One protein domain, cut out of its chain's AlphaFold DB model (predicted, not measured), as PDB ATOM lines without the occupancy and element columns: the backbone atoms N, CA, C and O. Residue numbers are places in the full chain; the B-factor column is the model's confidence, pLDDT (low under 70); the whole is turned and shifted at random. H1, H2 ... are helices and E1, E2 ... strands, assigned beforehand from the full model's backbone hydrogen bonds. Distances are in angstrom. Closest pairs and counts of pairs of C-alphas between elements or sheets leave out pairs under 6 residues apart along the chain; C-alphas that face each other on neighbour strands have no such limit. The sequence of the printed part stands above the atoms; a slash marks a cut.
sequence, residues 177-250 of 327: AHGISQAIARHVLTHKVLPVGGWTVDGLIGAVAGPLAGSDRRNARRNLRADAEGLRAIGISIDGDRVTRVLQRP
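AT A GLANCE: This is residues 177 to 250 of the 327 residues of an uncharacterized protein of mine drainage metagenome (UniProt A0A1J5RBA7). A small, mostly helical body is built round H1, with the crossed helices H2 and H3 on one part of it and H4 with the strand hairpin E1 and E2 near its later residues. H3 reaches out towards one end of the long axis, and the tail of residues 247 to 250 runs out at the other. The 74 printed residues hold H1, H2, H3, H4, E1 and E2 in that order, the two strands making an antiparallel sheet. The whole is compact, with a radius of gyration of the C-alphas of 11.6 A, and elongated, spanning 40 by 22 by 20 A.

IN THESE COORDINATES: H1, residues 179 to 189, begins at C-alpha 179 (118.607, 238.928, 245.767) and is 15.3 A long. H2 is residues 201 to 209, 11.9 A. H3, residues 214 to 226, is the longest helix at 18.4 A. H4 is residues 228 to 234, E1 236 to 239, and E2 242 to 245, ending at C-alpha 245 (130.314, 232.209, 258.809).

HOW THE PARTS SIT: H1 is the hub. It touches H2, about perpendicular at 80 degrees, closest at the C-alphas of Ala 183 and Val 208, 6.3 A. Residues 220 to 224 of H3 touch H1 at 69 degrees, a steep tilt only just short of perpendicular, with C-alphas Ser 181 and Leu 224 closest at 5.3 A. H4 only just touches H1, with 3 pairs of C-alphas within 8 A, Ala 185 and Leu 231 closest at 7.1 A. H2 and H3 touch, about perpendicular at 74 degrees, closest at C-alphas Ile 205 and Ala 220, 7.2 A. In the hairpin E1 and E2, N 237 and O 244 are 2.8 A apart, within hydrogen-bond range. Residues 199 to 200 pair antiparallel with 242 to 243 of E2. In H1, H2, H3 and H4 every O i to N i+4 pair is within hydrogen-bond range.

THE WHOLE: The C-alphas farthest apart, Ala 213 and Pro 250, are 41.1 A apart. The printed part has no cut; the link H1 to H2 is long, with 11 residues. Residues 247 to 250 have pLDDT under 70.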
ATOM      1  N   ALA A 177     123.601 235.333 242.266       94.88
ATOM      2  CA  ALA A 177     122.569 235.377 241.239       94.88
ATOM      3  C   ALA A 177     121.224 235.858 241.800       94.88
ATOM      4  O   ALA A 177     120.453 236.494 241.080       94.88
ATOM      5  N   HIS A 178     120.950 235.617 243.086       97.25
ATOM      6  CA  HIS A 178     119.645 235.890 243.678       97.25
ATOM      7  C   HIS A 178     119.702 236.958 244.772       97.25
ATOM      8  O   HIS A 178     120.556 236.942 245.658       97.25
ATOM      9  N   GLY A 179     118.712 237.859 244.768       96.88
ATOM     10  CA  GLY A 179     118.607 238.928 245.767       96.88
ATOM     11  C   GLY A 179     118.474 238.408 247.203       96.88
ATOM     12  O   GLY A 179     119.061 238.972 248.119       96.88
ATOM     13  N   ILE A 180     117.785 237.285 247.416       97.69
ATOM     14  CA  ILE A 180     117.678 236.703 248.760       97.69
ATOM     15  C   ILE A 180     119.055 236.318 249.322       97.69
ATOM     16  O   ILE A 180     119.351 236.603 250.479       97.69
ATOM     17  N   SER A 181     119.927 235.757 248.484       98.00
ATOM     18  CA  SER A 181     121.295 235.390 248.847       98.00
ATOM     19  C   SER A 181     122.133 236.628 249.168       98.00
ATOM     20  O   SER A 181     122.884 236.625 250.139       98.00
ATOM     21  N   GLN A 182     121.960 237.711 248.402       97.56
ATOM     22  CA  GLN A 182     122.627 238.997 248.646       97.56
ATOM     23  C   GLN A 182     122.205 239.621 249.982       97.56
ATOM     24  O   GLN A 182     123.059 240.028 250.771       97.56
ATOM     25  N   ALA A 183     120.901 239.632 250.268       97.69
ATOM     26  CA  ALA A 183     120.362 240.153 251.519       97.69
ATOM     27  C   ALA A 183     120.878 239.351 252.725       97.69
ATOM     28  O   ALA A 183     121.320 239.933 253.715       97.69
ATOM     29  N   ILE A 184     120.894 238.018 252.615       97.25
ATOM     30  CA  ILE A 184     121.439 237.126 253.647       97.25
ATOM     31  C   ILE A 184     122.938 237.359 253.840       97.25
ATOM     32  O   ILE A 184     123.385 237.472 254.981       97.25
ATOM     33  N   ALA A 185     123.714 237.475 252.761       96.38
ATOM     34  CA  ALA A 185     125.147 237.728 252.857       96.38
ATOM     35  C   ALA A 185     125.433 239.027 253.620       96.38
ATOM     36  O   ALA A 185     126.203 239.017 254.580       96.38
ATOM     37  N   ARG A 186     124.745 240.121 253.267       95.75
ATOM     38  CA  ARG A 186     124.839 241.402 253.983       95.75
ATOM     39  C   ARG A 186     124.476 241.245 255.452       95.75
ATOM     40  O   ARG A 186     125.250 241.644 256.318       95.75
ATOM     41  N   HIS A 187     123.348 240.599 255.737       94.75
ATOM     42  CA  HIS A 187     122.883 240.364 257.099       94.75
ATOM     43  C   HIS A 187     123.921 239.613 257.944       94.75
ATOM     44  O   HIS A 187     124.300 240.085 259.017       94.75
ATOM     45  N   VAL A 188     124.443 238.490 257.447       94.00
ATOM     46  CA  VAL A 188     125.455 237.677 258.138       94.00
ATOM     47  C   VAL A 188     126.753 238.460 258.352       94.00
ATOM     48  O   VAL A 188     127.331 238.404 259.438       94.00
ATOM     49  N   LEU A 189     127.198 239.243 257.366       90.38
ATOM     50  CA  LEU A 189     128.417 240.052 257.481       90.38
ATOM     51  C   LEU A 189     128.299 241.172 258.524       90.38
ATOM     52  O   LEU A 189     129.312 241.542 259.120       90.38
ATOM     53  N   THR A 190     127.082 241.647 258.817       88.69
ATOM     54  CA  THR A 190     126.835 242.617 259.901       88.69
ATOM     55  C   THR A 190     126.968 242.012 261.305       88.69
ATOM     56  O   THR A 190     126.973 242.743 262.297       88.69
ATOM     57  N   HIS A 191     127.045 240.687 261.452       85.94
ATOM     58  CA  HIS A 191     127.114 240.048 262.767       85.94
ATOM     59  C   HIS A 191     128.563 239.885 263.231       85.94
ATOM     60  O   HIS A 191     129.373 239.205 262.596       85.94
ATOM     61  N   LYS A 192     128.870 240.507 264.378       78.19
ATOM     62  CA  LYS A 192     130.139 240.323 265.098       78.19
ATOM     63  C   LYS A 192     130.129 239.039 265.927       78.19
ATOM     64  O   LYS A 192     131.083 238.273 265.878       78.19
ATOM     65  N   VAL A 193     129.050 238.818 266.680       80.38
ATOM     66  CA  VAL A 193     128.832 237.599 267.468       80.38
ATOM     67  C   VAL A 193     127.974 236.653 266.641       80.38
ATOM     68  O   VAL A 193     126.887 237.026 266.199       80.38
ATOM     69  N   LEU A 194     128.494 235.452 266.397       83.12
ATOM     70  CA  LEU A 194     127.806 234.410 265.642       83.12
ATOM     71  C   LEU A 194     126.995 233.538 266.611       83.12
ATOM     72  O   LEU A 194     127.496 233.237 267.697       83.12
ATOM     73  N   PRO A 195     125.777 233.106 266.245       85.06
ATOM     74  CA  PRO A 195     125.040 232.141 267.048       85.06
ATOM     75  C   PRO A 195     125.801 230.812 267.118       85.06
ATOM     76  O   PRO A 195     126.392 230.360 266.131       85.06
ATOM     77  N   VAL A 196     125.766 230.174 268.289       82.31
ATOM     78  CA  VAL A 196     126.347 228.842 268.495       82.31
ATOM     79  C   VAL A 196     125.640 227.855 267.561       82.31
ATOM     80  O   VAL A 196     124.417 227.753 267.576       82.31
ATOM     81  N   GLY A 197     126.404 227.162 266.713       83.00
ATOM     82  CA  GLY A 197     125.857 226.247 265.700       83.00
ATOM     83  C   GLY A 197     125.316 226.918 264.427       83.00
ATOM     84  O   GLY A 197     124.773 226.231 263.564       83.00
ATOM     85  N   GLY A 198     125.486 228.236 264.275       90.19
ATOM     86  CA  GLY A 198     125.048 228.978 263.093       90.19
ATOM     87  C   GLY A 198     123.547 229.273 263.059       90.19
ATOM     88  O   GLY A 198     122.790 228.969 263.981       90.19
ATOM     89  N   TRP A 199     123.109 229.904 261.974       94.81
ATOM     90  CA  TRP A 199     121.696 230.198 261.745       94.81
ATOM     91  C   TRP A 199     121.004 229.037 261.040       94.81
ATOM     92  O   TRP A 199     121.639 228.303 260.287       94.81
ATOM     93  N   THR A 200     119.694 228.895 261.227       95.75
ATOM     94  CA  THR A 200     118.885 228.085 260.308       95.75
ATOM     95  C   THR A 200     118.655 228.851 259.006       95.75
ATOM     96  O   THR A 200     118.572 230.085 259.009       95.75
ATOM     97  N   VAL A 201     118.519 228.136 257.889       95.88
ATOM     98  CA  VAL A 201     118.196 228.750 256.590       95.88
ATOM     99  C   VAL A 201     116.873 229.515 256.672       95.88
ATOM    100  O   VAL A 201     116.807 230.678 256.276       95.88
ATOM    101  N   ASP A 202     115.835 228.901 257.242       95.31
ATOM    102  CA  ASP A 202     114.523 229.540 257.390       95.31
ATOM    103  C   ASP A 202     114.564 230.743 258.347       95.31
ATOM    104  O   ASP A 202     113.871 231.734 258.111       95.31
ATOM    105  N   GLY A 203     115.415 230.703 259.379       94.62
ATOM    106  CA  GLY A 203     115.630 231.828 260.286       94.62
ATOM    107  C   GLY A 203     116.251 233.033 259.580       94.62
ATOM    108  O   GLY A 203     115.778 234.154 259.754       94.62
ATOM    109  N   LEU A 204     117.258 232.814 258.726       95.00
ATOM    110  CA  LEU A 204     117.864 233.887 257.929       95.00
ATOM    111  C   LEU A 204     116.909 234.444 256.876       95.00
ATOM    112  O   LEU A 204     116.831 235.660 256.717       95.00
ATOM    113  N   ILE A 205     116.161 233.576 256.188       96.38
ATOM    114  CA  ILE A 205     115.132 234.012 255.236       96.38
ATOM    115  C   ILE A 205     114.103 234.887 255.961       96.38
ATOM    116  O   ILE A 205     113.803 235.981 255.489       96.38
ATOM    117  N   GLY A 206     113.620 234.459 257.130       95.12
ATOM    118  CA  GLY A 206     112.702 235.248 257.950       95.12
ATOM    119  C   GLY A 206     113.294 236.588 258.392       95.12
ATOM    120  O   GLY A 206     112.608 237.606 258.335       95.12
ATOM    121  N   ALA A 207     114.577 236.623 258.760       93.88
ATOM    122  CA  ALA A 207     115.247 237.846 259.201       93.88
ATOM    123  C   ALA A 207     115.367 238.908 258.095       93.88
ATOM    124  O   ALA A 207     115.246 240.096 258.386       93.88
ATOM    125  N   VAL A 208     115.587 238.505 256.836       95.56
ATOM    126  CA  VAL A 208     115.790 239.456 255.723       95.56
ATOM    127  C   VAL A 208     114.545 239.707 254.878       95.56
ATOM    128  O   VAL A 208     114.419 240.775 254.288       95.56
ATOM    129  N   ALA A 209     113.622 238.746 254.807       94.00
ATOM    130  CA  ALA A 209     112.423 238.828 253.972       94.00
ATOM    131  C   ALA A 209     111.129 238.976 254.776       94.00
ATOM    132  O   ALA A 209     110.123 239.413 254.231       94.00
ATOM    133  N   GLY A 210     111.151 238.675 256.076       91.38
ATOM    134  CA  GLY A 210     109.941 238.601 256.885       91.38
ATOM    135  C   GLY A 210     109.104 237.355 256.589       91.38
ATOM    136  O   GLY A 210     109.617 236.359 256.066       91.38
ATOM    137  N   PRO A 211     107.810 237.384 256.946       90.06
ATOM    138  CA  PRO A 211     106.891 236.295 256.652       90.06
ATOM    139  C   PRO A 211     106.753 236.079 255.140       90.06
ATOM    140  O   PRO A 211     106.344 236.971 254.406       90.06
ATOM    141  N   LEU A 212     107.073 234.866 254.685       90.94
ATOM    142  CA  LEU A 212     106.871 234.424 253.302       90.94
ATOM    143  C   LEU A 212     105.879 233.264 253.246       90.94
ATOM    144  O   LEU A 212     105.932 232.370 254.104       90.94
ATOM    145  N   ALA A 213     105.059 233.242 252.191       91.06
ATOM    146  CA  ALA A 213     104.203 232.114 251.840       91.06
ATOM    147  C   ALA A 213     105.028 230.846 251.545       91.06
ATOM    148  O   ALA A 213     106.221 230.906 251.234       91.06
ATOM    149  N   GLY A 214     104.398 229.668 251.625       88.25
ATOM    150  CA  GLY A 214     105.099 228.382 251.498       88.25
ATOM    151  C   GLY A 214     105.836 228.198 250.165       88.25
ATOM    152  O   GLY A 214     106.954 227.681 250.146       88.25
ATOM    153  N   SER A 215     105.250 228.649 249.053       91.88
ATOM    154  CA  SER A 215     105.889 228.651 247.729       91.88
ATOM    155  C   SER A 215     107.107 229.572 247.683       91.88
ATOM    156  O   SER A 215     108.180 229.143 247.260       91.88
ATOM    157  N   ASP A 216     106.970 230.801 248.177       93.12
ATOM    158  CA  ASP A 216     108.035 231.804 248.154       93.12
ATOM    159  C   ASP A 216     109.191 231.418 249.063       93.12
ATOM    160  O   ASP A 216     110.353 231.558 248.687       93.12
ATOM    161  N   ARG A 217     108.898 230.813 250.217       94.81
ATOM    162  CA  ARG A 217     109.925 230.267 251.105       94.81
ATOM    163  C   ARG A 217     110.680 229.107 250.458       94.81
ATOM    164  O   ARG A 217     111.905 229.049 250.544       94.81
ATOM    165  N   ARG A 218     109.985 228.196 249.764       95.25
ATOM    166  CA  ARG A 218     110.641 227.126 248.987       95.25
ATOM    167  C   ARG A 218     111.532 227.701 247.887       95.25
ATOM    168  O   ARG A 218     112.660 227.236 247.726       95.25
ATOM    169  N   ASN A 219     111.057 228.722 247.175       96.56
ATOM    170  CA  ASN A 219     111.832 229.419 246.150       96.56
ATOM    171  C   ASN A 219     113.068 230.101 246.753       96.56
ATOM    172  O   ASN A 219     114.164 229.937 246.226       96.56
ATOM    173  N   ALA A 220     112.925 230.785 247.890       96.56
ATOM    174  CA  ALA A 220     114.027 231.411 248.617       96.56
ATOM    175  C   ALA A 220     115.105 230.390 249.011       96.56
ATOM    176  O   ALA A 220     116.284 230.617 248.747       96.56
ATOM    177  N   ARG A 221     114.709 229.226 249.547       96.94
ATOM    178  CA  ARG A 221     115.642 228.127 249.849       96.94
ATOM    179  C   ARG A 221     116.356 227.600 248.608       96.94
ATOM    180  O   ARG A 221     117.561 227.370 248.653       96.94
ATOM    181  N   ARG A 222     115.628 227.391 247.506       97.00
ATOM    182  CA  ARG A 222     116.209 226.923 246.237       97.00
ATOM    183  C   ARG A 222     117.233 227.925 245.703       97.00
ATOM    184  O   ARG A 222     118.344 227.529 245.377       97.00
ATOM    185  N   ASN A 223     116.875 229.205 245.681       97.25
ATOM    186  CA  ASN A 223     117.736 230.296 245.230       97.25
ATOM    187  C   ASN A 223     119.001 230.414 246.095       97.25
ATOM    188  O   ASN A 223     120.100 230.541 245.566       97.25
ATOM    189  N   LEU A 224     118.859 230.293 247.418       96.62
ATOM    190  CA  LEU A 224     119.992 230.324 248.340       96.62
ATOM    191  C   LEU A 224     120.962 229.159 248.100       96.62
ATOM    192  O   LEU A 224     122.174 229.357 248.080       96.62
ATOM    193  N   ARG A 225     120.437 227.944 247.882       96.62
ATOM    194  CA  ARG A 225     121.259 226.764 247.565       96.62
ATOM    195  C   ARG A 225     121.941 226.877 246.205       96.62
ATOM    196  O   ARG A 225     123.084 226.454 246.081       96.62
ATOM    197  N   ALA A 226     121.277 227.475 245.217       97.38
ATOM    198  CA  ALA A 226     121.879 227.741 243.913       97.38
ATOM    199  C   ALA A 226     123.087 228.695 244.008       97.38
ATOM    200  O   ALA A 226     124.016 228.581 243.220       97.38
ATOM    201  N   ASP A 227     123.111 229.585 245.006       97.31
ATOM    202  CA  ASP A 227     124.218 230.511 245.276       97.31
ATOM    203  C   ASP A 227     125.252 229.981 246.294       97.31
ATOM    204  O   ASP A 227     126.134 230.731 246.722       97.31
ATOM    205  N   ALA A 228     125.181 228.707 246.703       96.25
ATOM    206  CA  ALA A 228     126.001 228.166 247.795       96.25
ATOM    207  C   ALA A 228     127.517 228.317 247.565       96.25
ATOM    208  O   ALA A 228     128.255 228.639 248.496       96.25
ATOM    209  N   GLU A 229     127.992 228.130 246.332       95.06
ATOM    210  CA  GLU A 229     129.407 228.317 245.993       95.06
ATOM    211  C   GLU A 229     129.835 229.788 246.108       95.06
ATOM    212  O   GLU A 229     130.867 230.100 246.708       95.06
ATOM    213  N   GLY A 230     129.004 230.710 245.608       94.94
ATOM    214  CA  GLY A 230     129.245 232.148 245.723       94.94
ATOM    215  C   GLY A 230     129.263 232.618 247.178       94.94
ATOM    216  O   GLY A 230     130.129 233.400 247.568       94.94
ATOM    217  N   LEU A 231     128.362 232.089 248.009       95.88
ATOM    218  CA  LEU A 231     128.340 232.345 249.451       95.88
ATOM    219  C   LEU A 231     129.595 231.806 250.140       95.88
ATOM    220  O   LEU A 231     130.199 232.516 250.948       95.88
ATOM    221  N   ARG A 232     130.061 230.609 249.761       94.69
ATOM    222  CA  ARG A 232     131.303 230.038 250.298       94.69
ATOM    223  C   ARG A 232     132.504 230.927 249.989       94.69
ATOM    224  O   ARG A 232     133.325 231.159 250.876       94.69
ATOM    225  N   ALA A 233     132.569 231.497 248.785       91.94
ATOM    226  CA  ALA A 233     133.612 232.451 248.403       91.94
ATOM    227  C   ALA A 233     133.576 233.762 249.218       91.94
ATOM    228  O   ALA A 233     134.609 234.404 249.389       91.94
ATOM    229  N   ILE A 234     132.411 234.147 249.755       92.88
ATOM    230  CA  ILE A 234     132.240 235.286 250.680       92.88
ATOM    231  C   ILE A 234     132.634 234.906 252.128       92.88
ATOM    232  O   ILE A 234     132.794 235.774 252.985       92.88
ATOM    233  N   GLY A 235     132.830 233.614 252.413       92.81
ATOM    234  CA  GLY A 235     133.078 233.092 253.760       92.81
ATOM    235  C   GLY A 235     131.802 232.677 254.498       92.81
ATOM    236  O   GLY A 235     131.772 232.683 255.728       92.81
ATOM    237  N   ILE A 236     130.737 232.336 253.769       94.56
ATOM    238  CA  ILE A 236     129.465 231.852 254.317       94.56
ATOM    239  C   ILE A 236     129.230 230.431 253.802       94.56
ATOM    240  O   ILE A 236     129.068 230.220 252.606       94.56
ATOM    241  N   SER A 237     129.215 229.446 254.695       94.38
ATOM    242  CA  SER A 237     128.940 228.054 254.337       94.38
ATOM    243  C   SER A 237     127.493 227.695 254.639       94.38
ATOM    244  O   SER A 237     126.944 228.122 255.655       94.38
ATOM    245  N   ILE A 238     126.898 226.885 253.767       94.25
ATOM    246  CA  ILE A 238     125.600 226.249 253.984       94.25
ATOM    247  C   ILE A 238     125.856 224.751 254.127       94.25
ATOM    248  O   ILE A 238     126.383 224.134 253.201       94.25
ATOM    249  N   ASP A 239     125.488 224.191 255.273       90.75
ATOM    250  CA  ASP A 239     125.556 222.763 255.572       90.75
ATOM    251  C   ASP A 239     124.165 222.266 255.987       90.75
ATOM    252  O   ASP A 239     123.644 222.619 257.047       90.75
ATOM    253  N   GLY A 240     123.513 221.518 255.096       90.38
ATOM    254  CA  GLY A 240     122.121 221.100 255.260       90.38
ATOM    255  C   GLY A 240     121.159 222.285 255.421       90.38
ATOM    256  O   GLY A 240     120.847 222.991 254.455       90.38
ATOM    257  N   ASP A 241     120.657 222.469 256.645       92.69
ATOM    258  CA  ASP A 241     119.776 223.580 257.039       92.69
ATOM    259  C   ASP A 241     120.497 224.664 257.862       92.69
ATOM    260  O   ASP A 241     119.876 225.607 258.351       92.69
ATOM    261  N   ARG A 242     121.817 224.549 258.031       93.50
ATOM    262  CA  ARG A 242     122.624 225.478 258.820       93.50
ATOM    263  C   ARG A 242     123.454 226.383 257.933       93.50
ATOM    264  O   ARG A 242     124.037 225.957 256.942       93.50
ATOM    265  N   VAL A 243     123.531 227.646 258.328       93.62
ATOM    266  CA  VAL A 243     124.385 228.657 257.713       93.62
ATOM    267  C   VAL A 243     125.394 229.119 258.748       93.62
ATOM    268  O   VAL A 243     125.025 229.576 259.833       93.62
ATOM    269  N   THR A 244     126.676 229.019 258.421       91.88
ATOM    270  CA  THR A 244     127.777 229.425 259.297       91.88
ATOM    271  C   THR A 244     128.690 230.401 258.577       91.88
ATOM    272  O   THR A 244     128.911 230.316 257.369       91.88
ATOM    273  N   ARG A 245     129.243 231.359 259.323       89.38
ATOM    274  CA  ARG A 245     130.314 232.209 258.809       89.38
ATOM    275  C   ARG A 245     131.638 231.499 259.063       89.38
ATOM    276  O   ARG A 245     132.036 231.324 260.211       89.38
ATOM    277  N   VAL A 246     132.315 231.100 257.993       82.12
ATOM    278  CA  VAL A 246     133.637 230.481 258.070       82.12
ATOM    279  C   VAL A 246     134.666 231.604 258.094       82.12
ATOM    280  O   VAL A 246     134.839 232.338 257.121       82.12
ATOM    281  N   LEU A 247     135.331 231.774 259.238       60.62
ATOM    282  CA  LEU A 247     136.447 232.705 259.376       60.62
ATOM    283  C   LEU A 247     137.582 232.254 258.448       60.62
ATOM    284  O   LEU A 247     138.204 231.220 258.682       60.62
ATOM    285  N   GLN A 248     137.874 233.028 257.403       48.78
ATOM    286  CA  GLN A 248     139.067 232.781 256.597       48.78
ATOM    287  C   GLN A 248     140.325 233.187 257.394       48.78
ATOM    288  O   GLN A 248     140.528 234.368 257.683       48.78
ATOM    289  N   ARG A 249     141.172 232.216 257.773       31.50
ATOM    290  CA  ARG A 249     142.524 232.448 258.335       31.50
ATOM    291  C   ARG A 249     143.553 232.658 257.207       31.50
ATOM    292  O   ARG A 249     143.435 231.978 256.195       31.50
ATOM    293  N   PRO A 250     144.648 233.415 257.411       42.72
ATOM    294  CA  PRO A 250     144.793 234.727 258.022       42.72
ATOM    295  C   PRO A 250     145.122 235.772 256.937       42.72
ATOM    296  O   PRO A 250     146.246 235.936 256.476       42.72
TER     297      PRO A 250